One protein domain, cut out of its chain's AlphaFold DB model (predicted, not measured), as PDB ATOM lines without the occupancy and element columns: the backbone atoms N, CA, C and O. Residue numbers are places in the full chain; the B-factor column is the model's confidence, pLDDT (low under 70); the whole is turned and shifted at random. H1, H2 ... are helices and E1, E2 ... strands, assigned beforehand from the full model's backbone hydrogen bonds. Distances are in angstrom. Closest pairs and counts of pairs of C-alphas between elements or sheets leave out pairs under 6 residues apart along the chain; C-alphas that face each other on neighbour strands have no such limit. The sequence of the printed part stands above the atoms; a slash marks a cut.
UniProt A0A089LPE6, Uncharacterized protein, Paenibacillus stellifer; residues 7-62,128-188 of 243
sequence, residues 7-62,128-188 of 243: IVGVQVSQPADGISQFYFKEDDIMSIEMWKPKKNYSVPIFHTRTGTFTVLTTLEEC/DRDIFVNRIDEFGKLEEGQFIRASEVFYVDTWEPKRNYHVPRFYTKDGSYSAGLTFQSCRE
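AT A GLANCE: This is residues 7 to 62 and 128 to 188 of the 243 residues of an uncharacterized protein of Paenibacillus stellifer (UniProt A0A089LPE6). Two lobes of strands stand side by side: a strongly twisted sheet of five strands, E6 E5 E9 E8 E7, and a smaller sheet, E2 E3 E4, with E1 and the loop of residues 7 to 22 beside it. The short helix H2 packs on both sheets and bridges them, and H1 packs on the same face of the larger sheet as H2. The printed part has 117 residues, with nine named strands and two named helices in the order E1 E2 E3 E4 H1 E5 E6 E7 E8 E9 H2; both sheets are antiparallel and the class is mostly strand. The whole is compact, with a radius of gyration of the C-alphas of 13.8 A and spans of 43 by 34 by 27 A.

HOW THE PARTS SIT: E1, residues 23 to 25, pairs with no named strand. E2, residues 29 to 38, E3, residues 41 to 48, and E4, residues 51 to 54, form a meander, each strand the antiparallel neighbour of the one before; N 33 and O 45 are 3.0 A apart, and N 46 and O 53 2.8 A. Residues 10 to 11 pair antiparallel with residues 53 to 54 of E4. H1, residues 59 to 62, is on the sheet of E5, residues 130 to 136, E6, residues 142 to 149, E7, residues 155 to 162, E8, residues 165 to 171, and E9, residues 176 to 179. Its height over that sheet is 8.3 A, and the closest C-alphas of H1 and E8, Leu 59 and Pro 168, are 5.8 A apart. E6 and E7 are the edge strands. N 133 and O 146 join E6 and E5 within hydrogen-bond range at 2.9 A, N 134 and O 178 join E5 and E9 at 2.8 A, N 170 and O 177 join E9 and E8 at 2.8 A, and N 159 and O 167 join E8 and E7 at 2.8 A. E7, E8 and E9 form a second meander. H2, residues 183 to 188, lies over E6, across the strands at 75 degrees on the local plane; the closest C-alphas, Gly 145 and Ser 185, are 3.8 A apart, and E6 bends by 77 degrees at residue 145. H2 is also on the smaller sheet, at a height of 9.9 A, and stands up from it; the C-alphas of Met 34 and Phe 183 are 6.6 A apart, and E2 bends by 53 degrees at residue 34. In H2 every O i to N i+4 pair is within hydrogen-bond range; H1 is too short for such a pair.

IN THESE COORDINATES: E1 begins at C-alpha 23, (98.021, -26.378, 216.195). From first to last C-alpha E2 measures 23.6 A, E3 21.6 A, E7 21.2 A, E8 18.8 A, E6 18.3 A and E5 17.4 A. H2 ends at C-alpha 188, (84.657, -22.685, 201.886).

THE WHOLE: The two C-alphas farthest apart, Asp 17 and Phe 139, are 44.9 A apart. Residues 63 to 127 are not printed, and C-alphas 62 and 128 are 14.7 A apart across the cut. The links printed whole are tight. The mean pLDDT of the printed part is 91.8; residues 14 to 20 are under 70.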
ATOM      1  N   ILE A   7      94.551 -28.670 213.013       97.88
ATOM      2  CA  ILE A   7      94.901 -27.625 212.051       97.88
ATOM      3  C   ILE A   7      96.161 -26.918 212.534       97.88
ATOM      4  O   ILE A   7      96.229 -26.500 213.689       97.88
ATOM      5  N   VAL A   8      97.154 -26.768 211.661       97.25
ATOM      6  CA  VAL A   8      98.373 -26.001 211.945       97.25
ATOM      7  C   VAL A   8      98.038 -24.516 212.079       97.25
ATOM      8  O   VAL A   8      97.350 -23.942 211.234       97.25
ATOM      9  N   GLY A   9      98.564 -23.872 213.117       95.62
ATOM     10  CA  GLY A   9      98.373 -22.442 213.344       95.62
ATOM     11  C   GLY A   9      99.385 -21.874 214.327       95.62
ATOM     12  O   GLY A   9      99.942 -22.602 215.138       95.62
ATOM     13  N   VAL A  10      99.622 -20.569 214.257       92.38
ATOM     14  CA  VAL A  10     100.491 -19.832 215.179       92.38
ATOM     15  C   VAL A  10      99.633 -19.225 216.272       92.38
ATOM     16  O   VAL A  10      98.684 -18.496 215.985       92.38
ATOM     17  N   GLN A  11      99.964 -19.503 217.525       91.75
ATOM     18  CA  GLN A  11      99.279 -18.901 218.660       91.75
ATOM     19  C   GLN A  11      99.604 -17.397 218.747       91.75
ATOM     20  O   GLN A  11     100.767 -17.003 218.767       91.75
ATOM     21  N   VAL A  12      98.577 -16.543 218.789       88.25
ATOM     22  CA  VAL A  12      98.713 -15.070 218.715       88.25
ATOM     23  C   VAL A  12      99.125 -14.444 220.060       88.25
ATOM     24  O   VAL A  12      99.625 -13.321 220.104       88.25
ATOM     25  N   SER A  13      98.960 -15.171 221.165       71.81
ATOM     26  CA  SER A  13      99.368 -14.756 222.512       71.81
ATOM     27  C   SER A  13     100.092 -15.899 223.216       71.81
ATOM     28  O   SER A  13      99.589 -17.022 223.200       71.81
ATOM     29  N   GLN A  14     101.232 -15.616 223.856       57.22
ATOM     30  CA  GLN A  14     101.953 -16.619 224.645       57.22
ATOM     31  C   GLN A  14     101.049 -17.155 225.768       57.22
ATOM     32  O   GLN A  14     100.480 -16.352 226.515       57.22
ATOM     33  N   PRO A  15     100.896 -18.483 225.900       55.50
ATOM     34  CA  PRO A  15     100.253 -19.058 227.068       55.50
ATOM     35  C   PRO A  15     101.101 -18.761 228.312       55.50
ATOM     36  O   PRO A  15     102.315 -18.564 228.231       55.50
ATOM     37  N   ALA A  16     100.454 -18.687 229.477       52.47
ATOM     38  CA  ALA A  16     101.112 -18.330 230.737       52.47
ATOM     39  C   ALA A  16     102.244 -19.302 231.137       52.47
ATOM     40  O   ALA A  16     103.080 -18.959 231.968       52.47
ATOM     41  N   ASP A  17     102.269 -20.497 230.542       56.56
ATOM     42  CA  ASP A  17     103.270 -21.550 230.739       56.56
ATOM     43  C   ASP A  17     104.471 -21.462 229.772       56.56
ATOM     44  O   ASP A  17     105.430 -22.219 229.919       56.56
ATOM     45  N   GLY A  18     104.450 -20.535 228.807       57.53
ATOM     46  CA  GLY A  18     105.525 -20.321 227.836       57.53
ATOM     47  C   GLY A  18     105.628 -21.372 226.722       57.53
ATOM     48  O   GLY A  18     106.543 -21.273 225.904       57.53
ATOM     49  N   ILE A  19     104.718 -22.352 226.648       59.50
ATOM     50  CA  ILE A  19     104.746 -23.402 225.618       59.50
ATOM     51  C   ILE A  19     103.828 -23.007 224.459       59.50
ATOM     52  O   ILE A  19     102.626 -23.249 224.488       59.50
ATOM     53  N   SER A  20     104.392 -22.421 223.404       66.81
ATOM     54  CA  SER A  20     103.627 -22.109 222.190       66.81
ATOM     55  C   SER A  20     103.108 -23.383 221.519       66.81
ATOM     56  O   SER A  20     103.887 -24.256 221.128       66.81
ATOM     57  N   GLN A  21     101.793 -23.474 221.333       82.50
ATOM     58  CA  GLN A  21     101.175 -24.541 220.550       82.50
ATOM     59  C   GLN A  21     101.123 -24.135 219.066       82.50
ATOM     60  O   GLN A  21     100.734 -23.017 218.735       82.50
ATOM     61  N   PHE A  22     101.490 -25.051 218.161       90.75
ATOM     62  CA  PHE A  22     101.477 -24.817 216.703       90.75
ATOM     63  C   PHE A  22     100.297 -25.489 215.990       90.75
ATOM     64  O   PHE A  22     100.360 -25.809 214.799       90.75
ATOM     65  N   TYR A  23      99.239 -25.798 216.736       95.06
ATOM     66  CA  TYR A  23      98.021 -26.378 216.195       95.06
ATOM     67  C   TYR A  23      96.826 -26.140 217.119       95.06
ATOM     68  O   TYR A  23      96.986 -25.911 218.314       95.06
ATOM     69  N   PHE A  24      95.630 -26.278 216.566       95.19
ATOM     70  CA  PHE A  24      94.364 -26.332 217.293       95.19
ATOM     71  C   PHE A  24      93.459 -27.384 216.653       95.19
ATOM     72  O   PHE A  24      93.742 -27.861 215.552       95.19
ATOM     73  N   LYS A  25      92.390 -27.796 217.335       96.19
ATOM     74  CA  LYS A  25      91.406 -28.712 216.749       96.19
ATOM     75  C   LYS A  25      90.270 -27.929 216.105       96.19
ATOM     76  O   LYS A  25      89.871 -26.881 216.604       96.19
ATOM     77  N   GLU A  26      89.750 -28.440 214.996       96.31
ATOM     78  CA  GLU A  26      88.649 -27.802 214.267       96.31
ATOM     79  C   GLU A  26      87.368 -27.689 215.108       96.31
ATOM     80  O   GLU A  26      86.697 -26.663 215.071       96.31
ATOM     81  N   ASP A  27      87.057 -28.702 215.917       95.62
ATOM     82  CA  ASP A  27      85.886 -28.708 216.803       95.62
ATOM     83  C   ASP A  27      86.025 -27.774 218.014       95.62
ATOM     84  O   ASP A  27      85.020 -27.387 218.611       95.62
ATOM     85  N   ASP A  28      87.248 -27.351 218.340       95.75
ATOM     86  CA  ASP A  28      87.513 -26.355 219.378       95.75
ATOM     87  C   ASP A  28      87.297 -24.914 218.888       95.75
ATOM     88  O   ASP A  28      87.307 -23.993 219.711       95.75
ATOM     89  N   ILE A  29      87.103 -24.683 217.581       97.50
ATOM     90  CA  ILE A  29      86.868 -23.346 217.019       97.50
ATOM     91  C   ILE A  29      85.518 -22.817 217.512       97.50
ATOM     92  O   ILE A  29      84.463 -23.356 217.184       97.50
ATOM     93  N   MET A  30      85.546 -21.713 218.257       97.81
ATOM     94  CA  MET A  30      84.364 -20.959 218.681       97.81
ATOM     95  C   MET A  30      83.970 -19.929 217.625       97.81
ATOM     96  O   MET A  30      82.808 -19.859 217.218       97.81
ATOM     97  N   SER A  31      84.938 -19.138 217.157       97.75
ATOM     98  CA  SER A  31      84.731 -18.184 216.071       97.75
ATOM     99  C   SER A  31      85.979 -17.984 215.221       97.75
ATOM    100  O   SER A  31      87.105 -18.193 215.671       97.75
ATOM    101  N   ILE A  32      85.765 -17.552 213.983       97.88
ATOM    102  CA  ILE A  32      86.808 -17.091 213.069       97.88
ATOM    103  C   ILE A  32      86.479 -15.661 212.688       97.88
ATOM    104  O   ILE A  32      85.365 -15.388 212.246       97.88
ATOM    105  N   GLU A  33      87.442 -14.760 212.821       96.31
ATOM    106  CA  GLU A  33      87.295 -13.354 212.445       96.31
ATOM    107  C   GLU A  33      88.435 -12.917 211.529       96.31
ATOM    108  O   GLU A  33      89.488 -13.547 211.474       96.31
ATOM    109  N   MET A  34      88.252 -11.817 210.800       94.88
ATOM    110  CA  MET A  34      89.358 -11.197 210.071       94.88
ATOM    111  C   MET A  34      90.096 -10.212 210.972       94.88
ATOM    112  O   MET A  34      89.612  -9.116 211.259       94.88
ATOM    113  N   TRP A  35      91.304 -10.582 211.379       93.00
ATOM    114  CA  TRP A  35      92.195  -9.744 212.168       93.00
ATOM    115  C   TRP A  35      93.131  -8.940 211.268       93.00
ATOM    116  O   TRP A  35      93.472  -9.354 210.159       93.00
ATOM    117  N   LYS A  36      93.544  -7.757 211.733       91.56
ATOM    118  CA  LYS A  36      94.425  -6.839 211.001       91.56
ATOM    119  C   LYS A  36      95.647  -6.477 211.853       91.56
ATOM    120  O   LYS A  36      95.675  -5.384 212.420       91.56
ATOM    121  N   PRO A  37      96.659  -7.361 211.956       85.31
ATOM    122  CA  PRO A  37      97.836  -7.122 212.798       85.31
ATOM    123  C   PRO A  37      98.682  -5.929 212.340       85.31
ATOM    124  O   PRO A  37      99.379  -5.310 213.140       85.31
ATOM    125  N   LYS A  38      98.647  -5.595 211.042       83.12
ATOM    126  CA  LYS A  38      99.389  -4.474 210.449       83.12
ATOM    127  C   LYS A  38      98.531  -3.744 209.420       83.12
ATOM    128  O   LYS A  38      97.573  -4.287 208.863       83.12
ATOM    129  N   LYS A  39      98.886  -2.494 209.115       77.56
ATOM    130  CA  LYS A  39      98.227  -1.715 208.057       77.56
ATOM    131  C   LYS A  39      98.286  -2.504 206.739       77.56
ATOM    132  O   LYS A  39      99.363  -2.847 206.275       77.56
ATOM    133  N   ASN A  40      97.116  -2.776 206.160       78.44
ATOM    134  CA  ASN A  40      96.904  -3.551 204.925       78.44
ATOM    135  C   ASN A  40      97.197  -5.061 204.994       78.44
ATOM    136  O   ASN A  40      97.148  -5.717 203.958       78.44
ATOM    137  N   TYR A  41      97.434  -5.619 206.180       82.00
ATOM    138  CA  TYR A  41      97.613  -7.057 206.357       82.00
ATOM    139  C   TYR A  41      96.422  -7.609 207.131       82.00
ATOM    140  O   TYR A  41      96.262  -7.260 208.297       82.00
ATOM    141  N   SER A  42      95.567  -8.399 206.481       89.19
ATOM    142  CA  SER A  42      94.435  -9.055 207.137       89.19
ATOM    143  C   SER A  42      94.573 -10.562 207.022       89.19
ATOM    144  O   SER A  42      94.869 -11.060 205.938       89.19
ATOM    145  N   VAL A  43      94.382 -11.251 208.140       93.62
ATOM    146  CA  VAL A  43      94.496 -12.705 208.268       93.62
ATOM    147  C   VAL A  43      93.350 -13.235 209.117       93.62
ATOM    148  O   VAL A  43      92.828 -12.491 209.954       93.62
ATOM    149  N   PRO A  44      92.930 -14.490 208.916       96.50
ATOM    150  CA  PRO A  44      91.962 -15.107 209.801       96.50
ATOM    151  C   PRO A  44      92.572 -15.311 211.189       96.50
ATOM    152  O   PRO A  44      93.687 -15.811 211.325       96.50
ATOM    153  N   ILE A  45      91.815 -14.935 212.213       96.69
ATOM    154  CA  ILE A  45      92.088 -15.268 213.605       96.69
ATOM    155  C   ILE A  45      91.058 -16.298 214.061       96.69
ATOM    156  O   ILE A  45      89.854 -16.108 213.897       96.69
ATOM    157  N   PHE A  46      91.545 -17.412 214.592       97.38
ATOM    158  CA  PHE A  46      90.762 -18.538 215.077       97.38
ATOM    159  C   PHE A  46      90.704 -18.445 216.595       97.38
ATOM    160  O   PHE A  46      91.705 -18.662 217.279       97.38
ATOM    161  N   HIS A  47      89.536 -18.113 217.127       96.62
ATOM    162  CA  HIS A  47      89.279 -18.170 218.557       96.62
ATOM    163  C   HIS A  47      88.810 -19.572 218.900       96.62
ATOM    164  O   HIS A  47      87.724 -19.989 218.497       96.62
ATOM    165  N   THR A  48      89.636 -20.299 219.640       95.94
ATOM    166  CA  THR A  48      89.387 -21.688 220.019       95.94
ATOM    167  C   THR A  48      89.296 -21.820 221.533       95.94
ATOM    168  O   THR A  48      89.700 -20.917 222.271       95.94
ATOM    169  N   ARG A  49      88.785 -22.950 222.016       93.06
ATOM    170  CA  ARG A  49      88.738 -23.258 223.453       93.06
ATOM    171  C   ARG A  49      90.117 -23.336 224.111       93.06
ATOM    172  O   ARG A  49      90.222 -23.098 225.308       93.06
ATOM    173  N   THR A  50      91.164 -23.635 223.343       90.62
ATOM    174  CA  THR A  50      92.538 -23.791 223.850       90.62
ATOM    175  C   THR A  50      93.413 -22.561 223.626       90.62
ATOM    176  O   THR A  50      94.550 -22.516 224.090       90.62
ATOM    177  N   GLY A  51      92.911 -21.541 222.931       91.62
ATOM    178  CA  GLY A  51      93.672 -20.333 222.645       91.62
ATOM    179  C   GLY A  51      93.234 -19.631 221.370       91.62
ATOM    180  O   GLY A  51      92.258 -20.000 220.719       91.62
ATOM    181  N   THR A  52      93.972 -18.588 221.012       94.12
ATOM    182  CA  THR A  52      93.734 -17.828 219.785       94.12
ATOM    183  C   THR A  52      94.887 -18.040 218.818       94.12
ATOM    184  O   THR A  52      96.046 -17.834 219.184       94.12
ATOM    185  N   PHE A  53      94.564 -18.435 217.592       96.00
ATOM    186  CA  PHE A  53      95.529 -18.833 216.574       96.00
ATOM    187  C   PHE A  53      95.337 -18.033 215.284       96.00
ATOM    188  O   PHE A  53      94.270 -17.484 215.033       96.00
ATOM    189  N   THR A  54      96.364 -17.980 214.448       96.00
ATOM    190  CA  THR A  54      96.315 -17.484 213.065       96.00
ATOM    191  C   THR A  54      97.004 -18.492 212.146       96.00
ATOM    192  O   THR A  54      97.700 -19.393 212.611       96.00
ATOM    193  N   VAL A  55      96.819 -18.362 210.834       95.69
ATOM    194  CA  VAL A  55      97.587 -19.144 209.850       95.69
ATOM    195  C   VAL A  55      99.078 -18.796 209.875       95.69
ATOM    196  O   VAL A  55      99.461 -17.719 210.328       95.69
ATOM    197  N   LEU A  56      99.906 -19.693 209.332       94.31
ATOM    198  CA  LEU A  56     101.320 -19.439 209.054       94.31
ATOM    199  C   LEU A  56     101.451 -18.378 207.950       94.31
ATOM    200  O   LEU A  56     100.912 -18.537 206.854       94.31
ATOM    201  N   THR A  57     102.180 -17.304 208.229       92.75
ATOM    202  CA  THR A  57     102.349 -16.144 207.339       92.75
ATOM    203  C   THR A  57     103.788 -15.914 206.901       92.75
ATOM    204  O   THR A  57     104.037 -15.085 206.024       92.75
ATOM    205  N   THR A  58     104.739 -16.659 207.463       92.62
ATOM    206  CA  THR A  58     106.170 -16.543 207.171       92.62
ATOM    207  C   THR A  58     106.845 -17.912 207.082       92.62
ATOM    208  O   THR A  58     106.366 -18.901 207.637       92.62
ATOM    209  N   LEU A  59     107.985 -17.968 206.386       93.94
ATOM    210  CA  LEU A  59     108.807 -19.180 206.313       93.94
ATOM    211  C   LEU A  59     109.403 -19.553 207.684       93.94
ATOM    212  O   LEU A  59     109.578 -20.732 207.970       93.94
ATOM    213  N   GLU A  60     109.664 -18.561 208.540       92.56
ATOM    214  CA  GLU A  60     110.123 -18.763 209.920       92.56
ATOM    215  C   GLU A  60     109.048 -19.437 210.779       92.56
ATOM    216  O   GLU A  60     109.316 -20.432 211.442       92.56
ATOM    217  N   GLU A  61     107.798 -18.977 210.712       93.88
ATOM    218  CA  GLU A  61     106.698 -19.669 211.393       93.88
ATOM    219  C   GLU A  61     106.541 -21.105 210.874       93.88
ATOM    220  O   GLU A  61     106.289 -22.015 211.661       93.88
ATOM    221  N   CYS A  62     106.732 -21.328 209.567       95.44
ATOM    222  CA  CYS A  62     106.717 -22.673 208.993       95.44
ATOM    223  C   CYS A  62     107.856 -23.544 209.539       95.44
ATOM    224  O   CYS A  62     107.618 -24.709 209.836       95.44
ATOM    225  N   ASP A 128     101.115 -35.231 210.695       92.31
ATOM    226  CA  ASP A 128      99.756 -35.600 210.319       92.31
ATOM    227  C   ASP A 128      98.746 -34.447 210.428       92.31
ATOM    228  O   ASP A 128      97.551 -34.668 210.209       92.31
ATOM    229  N   ARG A 129      99.190 -33.226 210.740       96.38
ATOM    230  CA  ARG A 129      98.310 -32.059 210.864       96.38
ATOM    231  C   ARG A 129      97.902 -31.521 209.496       96.38
ATOM    232  O   ARG A 129      98.645 -31.604 208.518       96.38
ATOM    233  N   ASP A 130      96.718 -30.926 209.437       97.94
ATOM    234  CA  ASP A 130      96.195 -30.281 208.237       97.94
ATOM    235  C   ASP A 130      96.587 -28.792 208.200       97.94
ATOM    236  O   ASP A 130      96.577 -28.088 209.211       97.94
ATOM    237  N   ILE A 131      96.912 -28.293 207.012       98.25
ATOM    238  CA  ILE A 131      97.269 -26.899 206.744       98.25
ATOM    239  C   ILE A 131      96.097 -26.248 206.013       98.25
ATOM    240  O   ILE A 131      95.649 -26.753 204.983       98.25
ATOM    241  N   PHE A 132      95.608 -25.119 206.527       98.38
ATOM    242  CA  PHE A 132      94.579 -24.332 205.852       98.38
ATOM    243  C   PHE A 132      95.186 -23.499 204.715       98.38
ATOM    244  O   PHE A 132      96.031 -22.625 204.943       98.38
ATOM    245  N   VAL A 133      94.748 -23.765 203.486       98.25
ATOM    246  CA  VAL A 133      95.364 -23.239 202.265       98.25
ATOM    247  C   VAL A 133      94.338 -22.829 201.208       98.25
ATOM    248  O   VAL A 133      93.174 -23.215 201.249       98.25
ATOM    249  N   ASN A 134      94.802 -22.074 200.217       97.81
ATOM    250  CA  ASN A 134      94.154 -21.892 198.922       97.81
ATOM    251  C   ASN A 134      95.080 -22.459 197.839       97.81
ATOM    252  O   ASN A 134      96.287 -22.200 197.872       97.81
ATOM    253  N   ARG A 135      94.543 -23.204 196.867       97.44
ATOM    254  CA  ARG A 135      95.333 -23.640 195.704       97.44
ATOM    255  C   ARG A 135      95.689 -22.437 194.836       97.44
ATOM    256  O   ARG A 135      94.896 -21.503 194.724       97.44
ATOM    257  N   ILE A 136      96.883 -22.461 194.259       96.75
ATOM    258  CA  ILE A 136      97.341 -21.483 193.274       96.75
ATOM    259  C   ILE A 136      97.131 -22.105 191.890       96.75
ATOM    260  O   ILE A 136      97.699 -23.160 191.600       96.75
ATOM    261  N   ASP A 137      96.306 -21.469 191.060       94.69
ATOM    262  CA  ASP A 137      96.072 -21.901 189.680       94.69
ATOM    263  C   ASP A 137      97.273 -21.589 188.762       94.69
ATOM    264  O   ASP A 137      98.259 -20.959 189.160       94.69
ATOM    265  N   GLU A 138      97.198 -22.015 187.501       91.00
ATOM    266  CA  GLU A 138      98.257 -21.792 186.503       91.00
ATOM    267  C   GLU A 138      98.533 -20.305 186.196       91.00
ATOM    268  O   GLU A 138      99.601 -19.963 185.686       91.00
ATOM    269  N   PHE A 139      97.605 -19.411 186.546       91.62
ATOM    270  CA  PHE A 139      97.713 -17.961 186.370       91.62
ATOM    271  C   PHE A 139      98.116 -17.233 187.661       91.62
ATOM    272  O   PHE A 139      98.152 -15.999 187.684       91.62
ATOM    273  N   GLY A 140      98.410 -17.964 188.740       90.62
ATOM    274  CA  GLY A 140      98.776 -17.396 190.033       90.62
ATOM    275  C   GLY A 140      97.594 -16.859 190.847       90.62
ATOM    276  O   GLY A 140      97.810 -16.101 191.796       90.62
ATOM    277  N   LYS A 141      96.350 -17.198 190.494       93.00
ATOM    278  CA  LYS A 141      95.157 -16.834 191.269       93.00
ATOM    279  C   LYS A 141      94.877 -17.878 192.340       93.00
ATOM    280  O   LYS A 141      95.209 -19.049 192.204       93.00
ATOM    281  N   LEU A 142      94.250 -17.416 193.418       94.75
ATOM    282  CA  LEU A 142      93.832 -18.268 194.522       94.75
ATOM    283  C   LEU A 142      92.448 -18.855 194.240       94.75
ATOM    284  O   LEU A 142      91.508 -18.101 193.983       94.75
ATOM    285  N   GLU A 143      92.346 -20.178 194.315       96.06
ATOM    286  CA  GLU A 143      91.088 -20.931 194.270       96.06
ATOM    287  C   GLU A 143      90.442 -21.031 195.665       96.06
ATOM    288  O   GLU A 143      90.836 -20.322 196.594       96.06
ATOM    289  N   GLU A 144      89.458 -21.920 195.825       95.00
ATOM    290  CA  GLU A 144      88.707 -22.122 197.064       95.00
ATOM    291  C   GLU A 144      89.584 -22.555 198.252       95.00
ATOM    292  O   GLU A 144      90.635 -23.198 198.106       95.00
ATOM    293  N   GLY A 145      89.141 -22.170 199.450       97.12
ATOM    294  CA  GLY A 145      89.768 -22.566 200.706       97.12
ATOM    295  C   GLY A 145      89.620 -24.059 200.963       97.12
ATOM    296  O   GLY A 145      88.527 -24.612 200.877       97.12
ATOM    297  N   GLN A 146      90.720 -24.710 201.327       97.88
ATOM    298  CA  GLN A 146      90.767 -26.148 201.577       97.88
ATOM    299  C   GLN A 146      91.829 -26.508 202.621       97.88
ATOM    300  O   GLN A 146      92.563 -25.651 203.118       97.88
ATOM    301  N   PHE A 147      91.915 -27.797 202.938       97.88
ATOM    302  CA  PHE A 147      92.940 -28.354 203.809       97.88
ATOM    303  C   PHE A 147      93.804 -29.346 203.037       97.88
ATOM    304  O   PHE A 147      93.269 -30.192 202.321       97.88
ATOM    305  N   ILE A 148      95.120 -29.260 203.222       97.62
ATOM    306  CA  ILE A 148      96.091 -30.257 202.748       97.62
ATOM    307  C   ILE A 148      96.838 -30.844 203.939       97.62
ATOM    308  O   ILE A 148      96.999 -30.170 204.958       97.62
ATOM    309  N   ARG A 149      97.331 -32.074 203.820       96.94
ATOM    310  CA  ARG A 149      98.095 -32.702 204.898       96.94
ATOM    311  C   ARG A 149      99.540 -32.198 204.886       96.94
ATOM    312  O   ARG A 149     100.168 -32.163 203.829       96.94
ATOM    313  N   ALA A 150     100.107 -31.858 206.044       96.75
ATOM    314  CA  ALA A 150     101.506 -31.428 206.134       96.75
ATOM    315  C   ALA A 150     102.477 -32.493 205.592       96.75
ATOM    316  O   ALA A 150     103.436 -32.163 204.890       96.75
ATOM    317  N   SER A 151     102.177 -33.776 205.810       95.00
ATOM    318  CA  SER A 151     102.950 -34.887 205.255       95.00
ATOM    319  C   SER A 151     102.896 -35.021 203.730       95.00
ATOM    320  O   SER A 151     103.702 -35.763 203.177       95.00
ATOM    321  N   GLU A 152     102.006 -34.325 203.020       95.31
ATOM    322  CA  GLU A 152     101.963 -34.308 201.548       95.31
ATOM    323  C   GLU A 152     102.830 -33.199 200.939       95.31
ATOM    324  O   GLU A 152     103.103 -33.214 199.735       95.31
ATOM    325  N   VAL A 153     103.299 -32.254 201.758       97.50
ATOM    326  CA  VAL A 153     104.126 -31.136 201.307       97.50
ATOM    327  C   VAL A 153     105.566 -31.598 201.077       97.50
ATOM    328  O   VAL A 153     106.207 -32.198 201.942       97.50
ATOM    329  N   PHE A 154     106.078 -31.289 199.888       97.50
ATOM    330  CA  PHE A 154     107.458 -31.495 199.457       97.50
ATOM    331  C   PHE A 154     108.392 -30.442 200.041       97.50
ATOM    332  O   PHE A 154     109.413 -30.761 200.646       97.50
ATOM    333  N   TYR A 155     108.043 -29.173 199.852       97.94
ATOM    334  CA  TYR A 155     108.772 -28.041 200.399       97.94
ATOM    335  C   TYR A 155     107.879 -26.805 200.470       97.94
ATOM    336  O   TYR A 155     106.814 -26.734 199.848       97.94
ATOM    337  N   VAL A 156     108.348 -25.831 201.237       98.19
ATOM    338  CA  VAL A 156     107.776 -24.501 201.385       98.19
ATOM    339  C   VAL A 156     108.807 -23.489 200.901       98.19
ATOM    340  O   VAL A 156     109.982 -23.586 201.259       98.19
ATOM    341  N   ASP A 157     108.380 -22.533 200.085       97.06
ATOM    342  CA  ASP A 157     109.157 -21.342 199.742       97.06
ATOM    343  C   ASP A 157     108.379 -20.067 200.083       97.06
ATOM    344  O   ASP A 157     107.271 -20.106 200.631       97.06
ATOM    345  N   THR A 158     108.979 -18.922 199.773       94.94
ATOM    346  CA  THR A 158     108.307 -17.629 199.860       94.94
ATOM    347  C   THR A 158     107.730 -17.248 198.499       94.94
ATOM    348  O   THR A 158     108.450 -17.159 197.503       94.94
ATOM    349  N   TRP A 159     106.436 -16.944 198.462       93.81
ATOM    350  CA  TRP A 159     105.730 -16.434 197.292       93.81
ATOM    351  C   TRP A 159     105.291 -14.985 197.491       93.81
ATOM    352  O   TRP A 159     104.919 -14.575 198.588       93.81
ATOM    353  N   GLU A 160     105.332 -14.204 196.414       91.75
ATOM    354  CA  GLU A 160     104.966 -12.789 196.397       91.75
ATOM    355  C   GLU A 160     103.758 -12.566 195.465       91.75
ATOM    356  O   GLU A 160     103.932 -12.150 194.319       91.75
ATOM    357  N   PRO A 161     102.513 -12.848 195.906       86.88
ATOM    358  CA  PRO A 161     101.319 -12.643 195.074       86.88
ATOM    359  C   PRO A 161     101.079 -11.174 194.715       86.88
ATOM    360  O   PRO A 161     100.367 -10.861 193.761       86.88
ATOM    361  N   LYS A 162     101.614 -10.251 195.519       86.38
ATOM    362  CA  LYS A 162     101.554  -8.803 195.307       86.38
ATOM    363  C   LYS A 162     102.864  -8.195 195.770       86.38
ATOM    364  O   LYS A 162     103.456  -8.684 196.725       86.38
ATOM    365  N   ARG A 163     103.257  -7.083 195.149       86.31
ATOM    366  CA  ARG A 163     104.508  -6.391 195.469       86.31
ATOM    367  C   ARG A 163     104.669  -6.159 196.980       86.31
ATOM    368  O   ARG A 163     103.798  -5.541 197.597       86.31
ATOM    369  N   ASN A 164     105.797  -6.589 197.537       84.06
ATOM    370  CA  ASN A 164     106.169  -6.535 198.955       84.06
ATOM    371  C   ASN A 164     105.214  -7.292 199.899       84.06
ATOM    372  O   ASN A 164     105.135  -6.971 201.087       84.06
ATOM    373  N   TYR A 165     104.450  -8.257 199.391       85.94
ATOM    374  CA  TYR A 165     103.565  -9.103 200.183       85.94
ATOM    375  C   TYR A 165     104.031 -10.545 200.048       85.94
ATOM    376  O   TYR A 165     103.701 -11.212 199.075       85.94
ATOM    377  N   HIS A 166     104.813 -10.999 201.021       89.81
ATOM    378  CA  HIS A 166     105.411 -12.326 201.032       89.81
ATOM    379  C   HIS A 166     104.598 -13.272 201.912       89.81
ATOM    380  O   HIS A 166     104.245 -12.912 203.035       89.81
ATOM    381  N   VAL A 167     104.310 -14.466 201.400       92.44
ATOM    382  CA  VAL A 167     103.585 -15.526 202.111       92.44
ATOM    383  C   VAL A 167     104.197 -16.892 201.807       92.44
ATOM    384  O   VAL A 167     104.797 -17.061 200.744       92.44
ATOM    385  N   PRO A 168     104.050 -17.882 202.700       96.69
ATOM    386  CA  PRO A 168     104.469 -19.244 202.426       96.69
ATOM    387  C   PRO A 168     103.696 -19.821 201.245       96.69
ATOM    388  O   PRO A 168     102.469 -19.690 201.170       96.69
ATOM    389  N   ARG A 169     104.417 -20.497 200.354       97.88
ATOM    390  CA  ARG A 169     103.833 -21.338 199.315       97.88
ATOM    391  C   ARG A 169     104.295 -22.772 199.495       97.88
ATOM    392  O   ARG A 169     105.487 -23.050 199.574       97.88
ATOM    393  N   PHE A 170     103.327 -23.670 199.549       98.25
ATOM    394  CA  PHE A 170     103.486 -25.096 199.791       98.25
ATOM    395  C   PHE A 170     103.406 -25.836 198.463       98.25
ATOM    396  O   PHE A 170     102.475 -25.609 197.690       98.25
ATOM    397  N   TYR A 171     104.346 -26.736 198.209       97.94
ATOM    398  CA  TYR A 171     104.335 -27.584 197.020       97.94
ATOM    399  C   TYR A 171     104.017 -29.013 197.405       97.94
ATOM    400  O   TYR A 171     104.590 -29.548 198.349       97.94
ATOM    401  N   THR A 172     103.134 -29.636 196.642       96.88
ATOM    402  CA  THR A 172     102.754 -31.044 196.780       96.88
ATOM    403  C   THR A 172     102.803 -31.708 195.403       96.88
ATOM    404  O   THR A 172     103.094 -31.057 194.392       96.88
ATOM    405  N   LYS A 173     102.456 -32.996 195.337       95.69
ATOM    406  CA  LYS A 173     102.230 -33.690 194.060       95.69
ATOM    407  C   LYS A 173     101.060 -33.093 193.258       95.69
ATOM    408  O   LYS A 173     101.097 -33.127 192.033       95.69
ATOM    409  N   ASP A 174     100.056 -32.539 193.942       94.06
ATOM    410  CA  ASP A 174      98.784 -32.103 193.349       94.06
ATOM    411  C   ASP A 174      98.803 -30.623 192.931       94.06
ATOM    412  O   ASP A 174      97.898 -30.140 192.245       94.06
ATOM    413  N   GLY A 175      99.849 -29.881 193.298       94.88
ATOM    414  CA  GLY A 175     100.041 -28.496 192.883       94.88
ATOM    415  C   GLY A 175     100.744 -27.645 193.929       94.88
ATOM    416  O   GLY A 175     101.371 -28.155 194.862       94.88
ATOM    417  N   SER A 176     100.624 -26.329 193.755       97.12
ATOM    418  CA  SER A 176     101.120 -25.340 194.708       97.12
ATOM    419  C   SER A 176      99.973 -24.614 195.401       97.12
ATOM    420  O   SER A 176      98.893 -24.429 194.836       97.12
ATOM    421  N   TYR A 177     100.208 -24.234 196.649       98.19
ATOM    422  CA  TYR A 177      99.200 -23.694 197.546       98.19
ATOM    423  C   TYR A 177      99.777 -22.515 198.316       98.19
ATOM    424  O   TYR A 177     100.955 -22.512 198.650       98.19
ATOM    425  N   SER A 178      98.949 -21.531 198.637       97.00
ATOM    426  CA  SER A 178      99.275 -20.438 199.557       97.00
ATOM    427  C   SER A 178      98.504 -20.623 200.858       97.00
ATOM    428  O   SER A 178      97.456 -21.267 200.867       97.00
ATOM    429  N   ALA A 179      98.968 -20.011 201.948       95.75
ATOM    430  CA  ALA A 179      98.193 -19.935 203.186       95.75
ATOM    431  C   ALA A 179      96.768 -19.393 202.937       95.75
ATOM    432  O   ALA A 179      96.574 -18.478 202.126       95.75
ATOM    433  N   GLY A 180      95.780 -19.956 203.637       96.00
ATOM    434  CA  GLY A 180      94.378 -19.550 203.556       96.00
ATOM    435  C   GLY A 180      94.135 -18.229 204.282       96.00
ATOM    436  O   GLY A 180      93.975 -18.200 205.497       96.00
ATOM    437  N   LEU A 181      94.134 -17.108 203.559       94.00
ATOM    438  CA  LEU A 181      94.199 -15.773 204.183       94.00
ATOM    439  C   LEU A 181      92.878 -14.997 204.167       94.00
ATOM    440  O   LEU A 181      92.811 -13.902 204.720       94.00
ATOM    441  N   THR A 182      91.832 -15.515 203.522       94.06
ATOM    442  CA  THR A 182      90.589 -14.758 203.311       94.06
ATOM    443  C   THR A 182      89.409 -15.331 204.088       94.06
ATOM    444  O   THR A 182      89.315 -16.535 204.325       94.06
ATOM    445  N   PHE A 183      88.453 -14.460 204.423       95.19
ATOM    446  CA  PHE A 183      87.173 -14.872 204.998       95.19
ATOM    447  C   PHE A 183      86.423 -15.856 204.091       95.19
ATOM    448  O   PHE A 183      85.815 -16.810 204.572       95.19
ATOM    449  N   GLN A 184      86.492 -15.633 202.774       95.75
ATOM    450  CA  GLN A 184      85.857 -16.499 201.788       95.75
ATOM    451  C   GLN A 184      86.444 -17.912 201.834       95.75
ATOM    452  O   GLN A 184      85.680 -18.871 201.915       95.75
ATOM    453  N   SER A 185      87.775 -18.009 201.900       96.81
ATOM    454  CA  SER A 185      88.494 -19.272 202.066       96.81
ATOM    455  C   SER A 185      88.066 -19.990 203.348       96.81
ATOM    456  O   SER A 185      87.880 -21.202 203.345       96.81
ATOM    457  N   CYS A 186      87.885 -19.258 204.456       97.44
ATOM    458  CA  CYS A 186      87.456 -19.861 205.723       97.44
ATOM    459  C   CYS A 186      86.054 -20.463 205.594       97.44
ATOM    460  O   CYS A 186      85.804 -21.567 206.066       97.44
ATOM    461  N   ARG A 187      85.146 -19.750 204.918       96.62
ATOM    462  CA  ARG A 187      83.768 -20.199 204.686       96.62
ATOM    463  C   ARG A 187      83.701 -21.443 203.797       96.62
ATOM    464  O   ARG A 187      82.847 -22.289 204.023       96.62
ATOM    465  N   GLU A 188      84.569 -21.534 202.795       97.00
ATOM    466  CA  GLU A 188      84.657 -22.685 201.886       97.00
ATOM    467  C   GLU A 188      85.246 -23.915 202.582       97.00
ATOM    468  O   GLU A 188      84.680 -25.000 202.488       97.00
TER     469      GLU A 188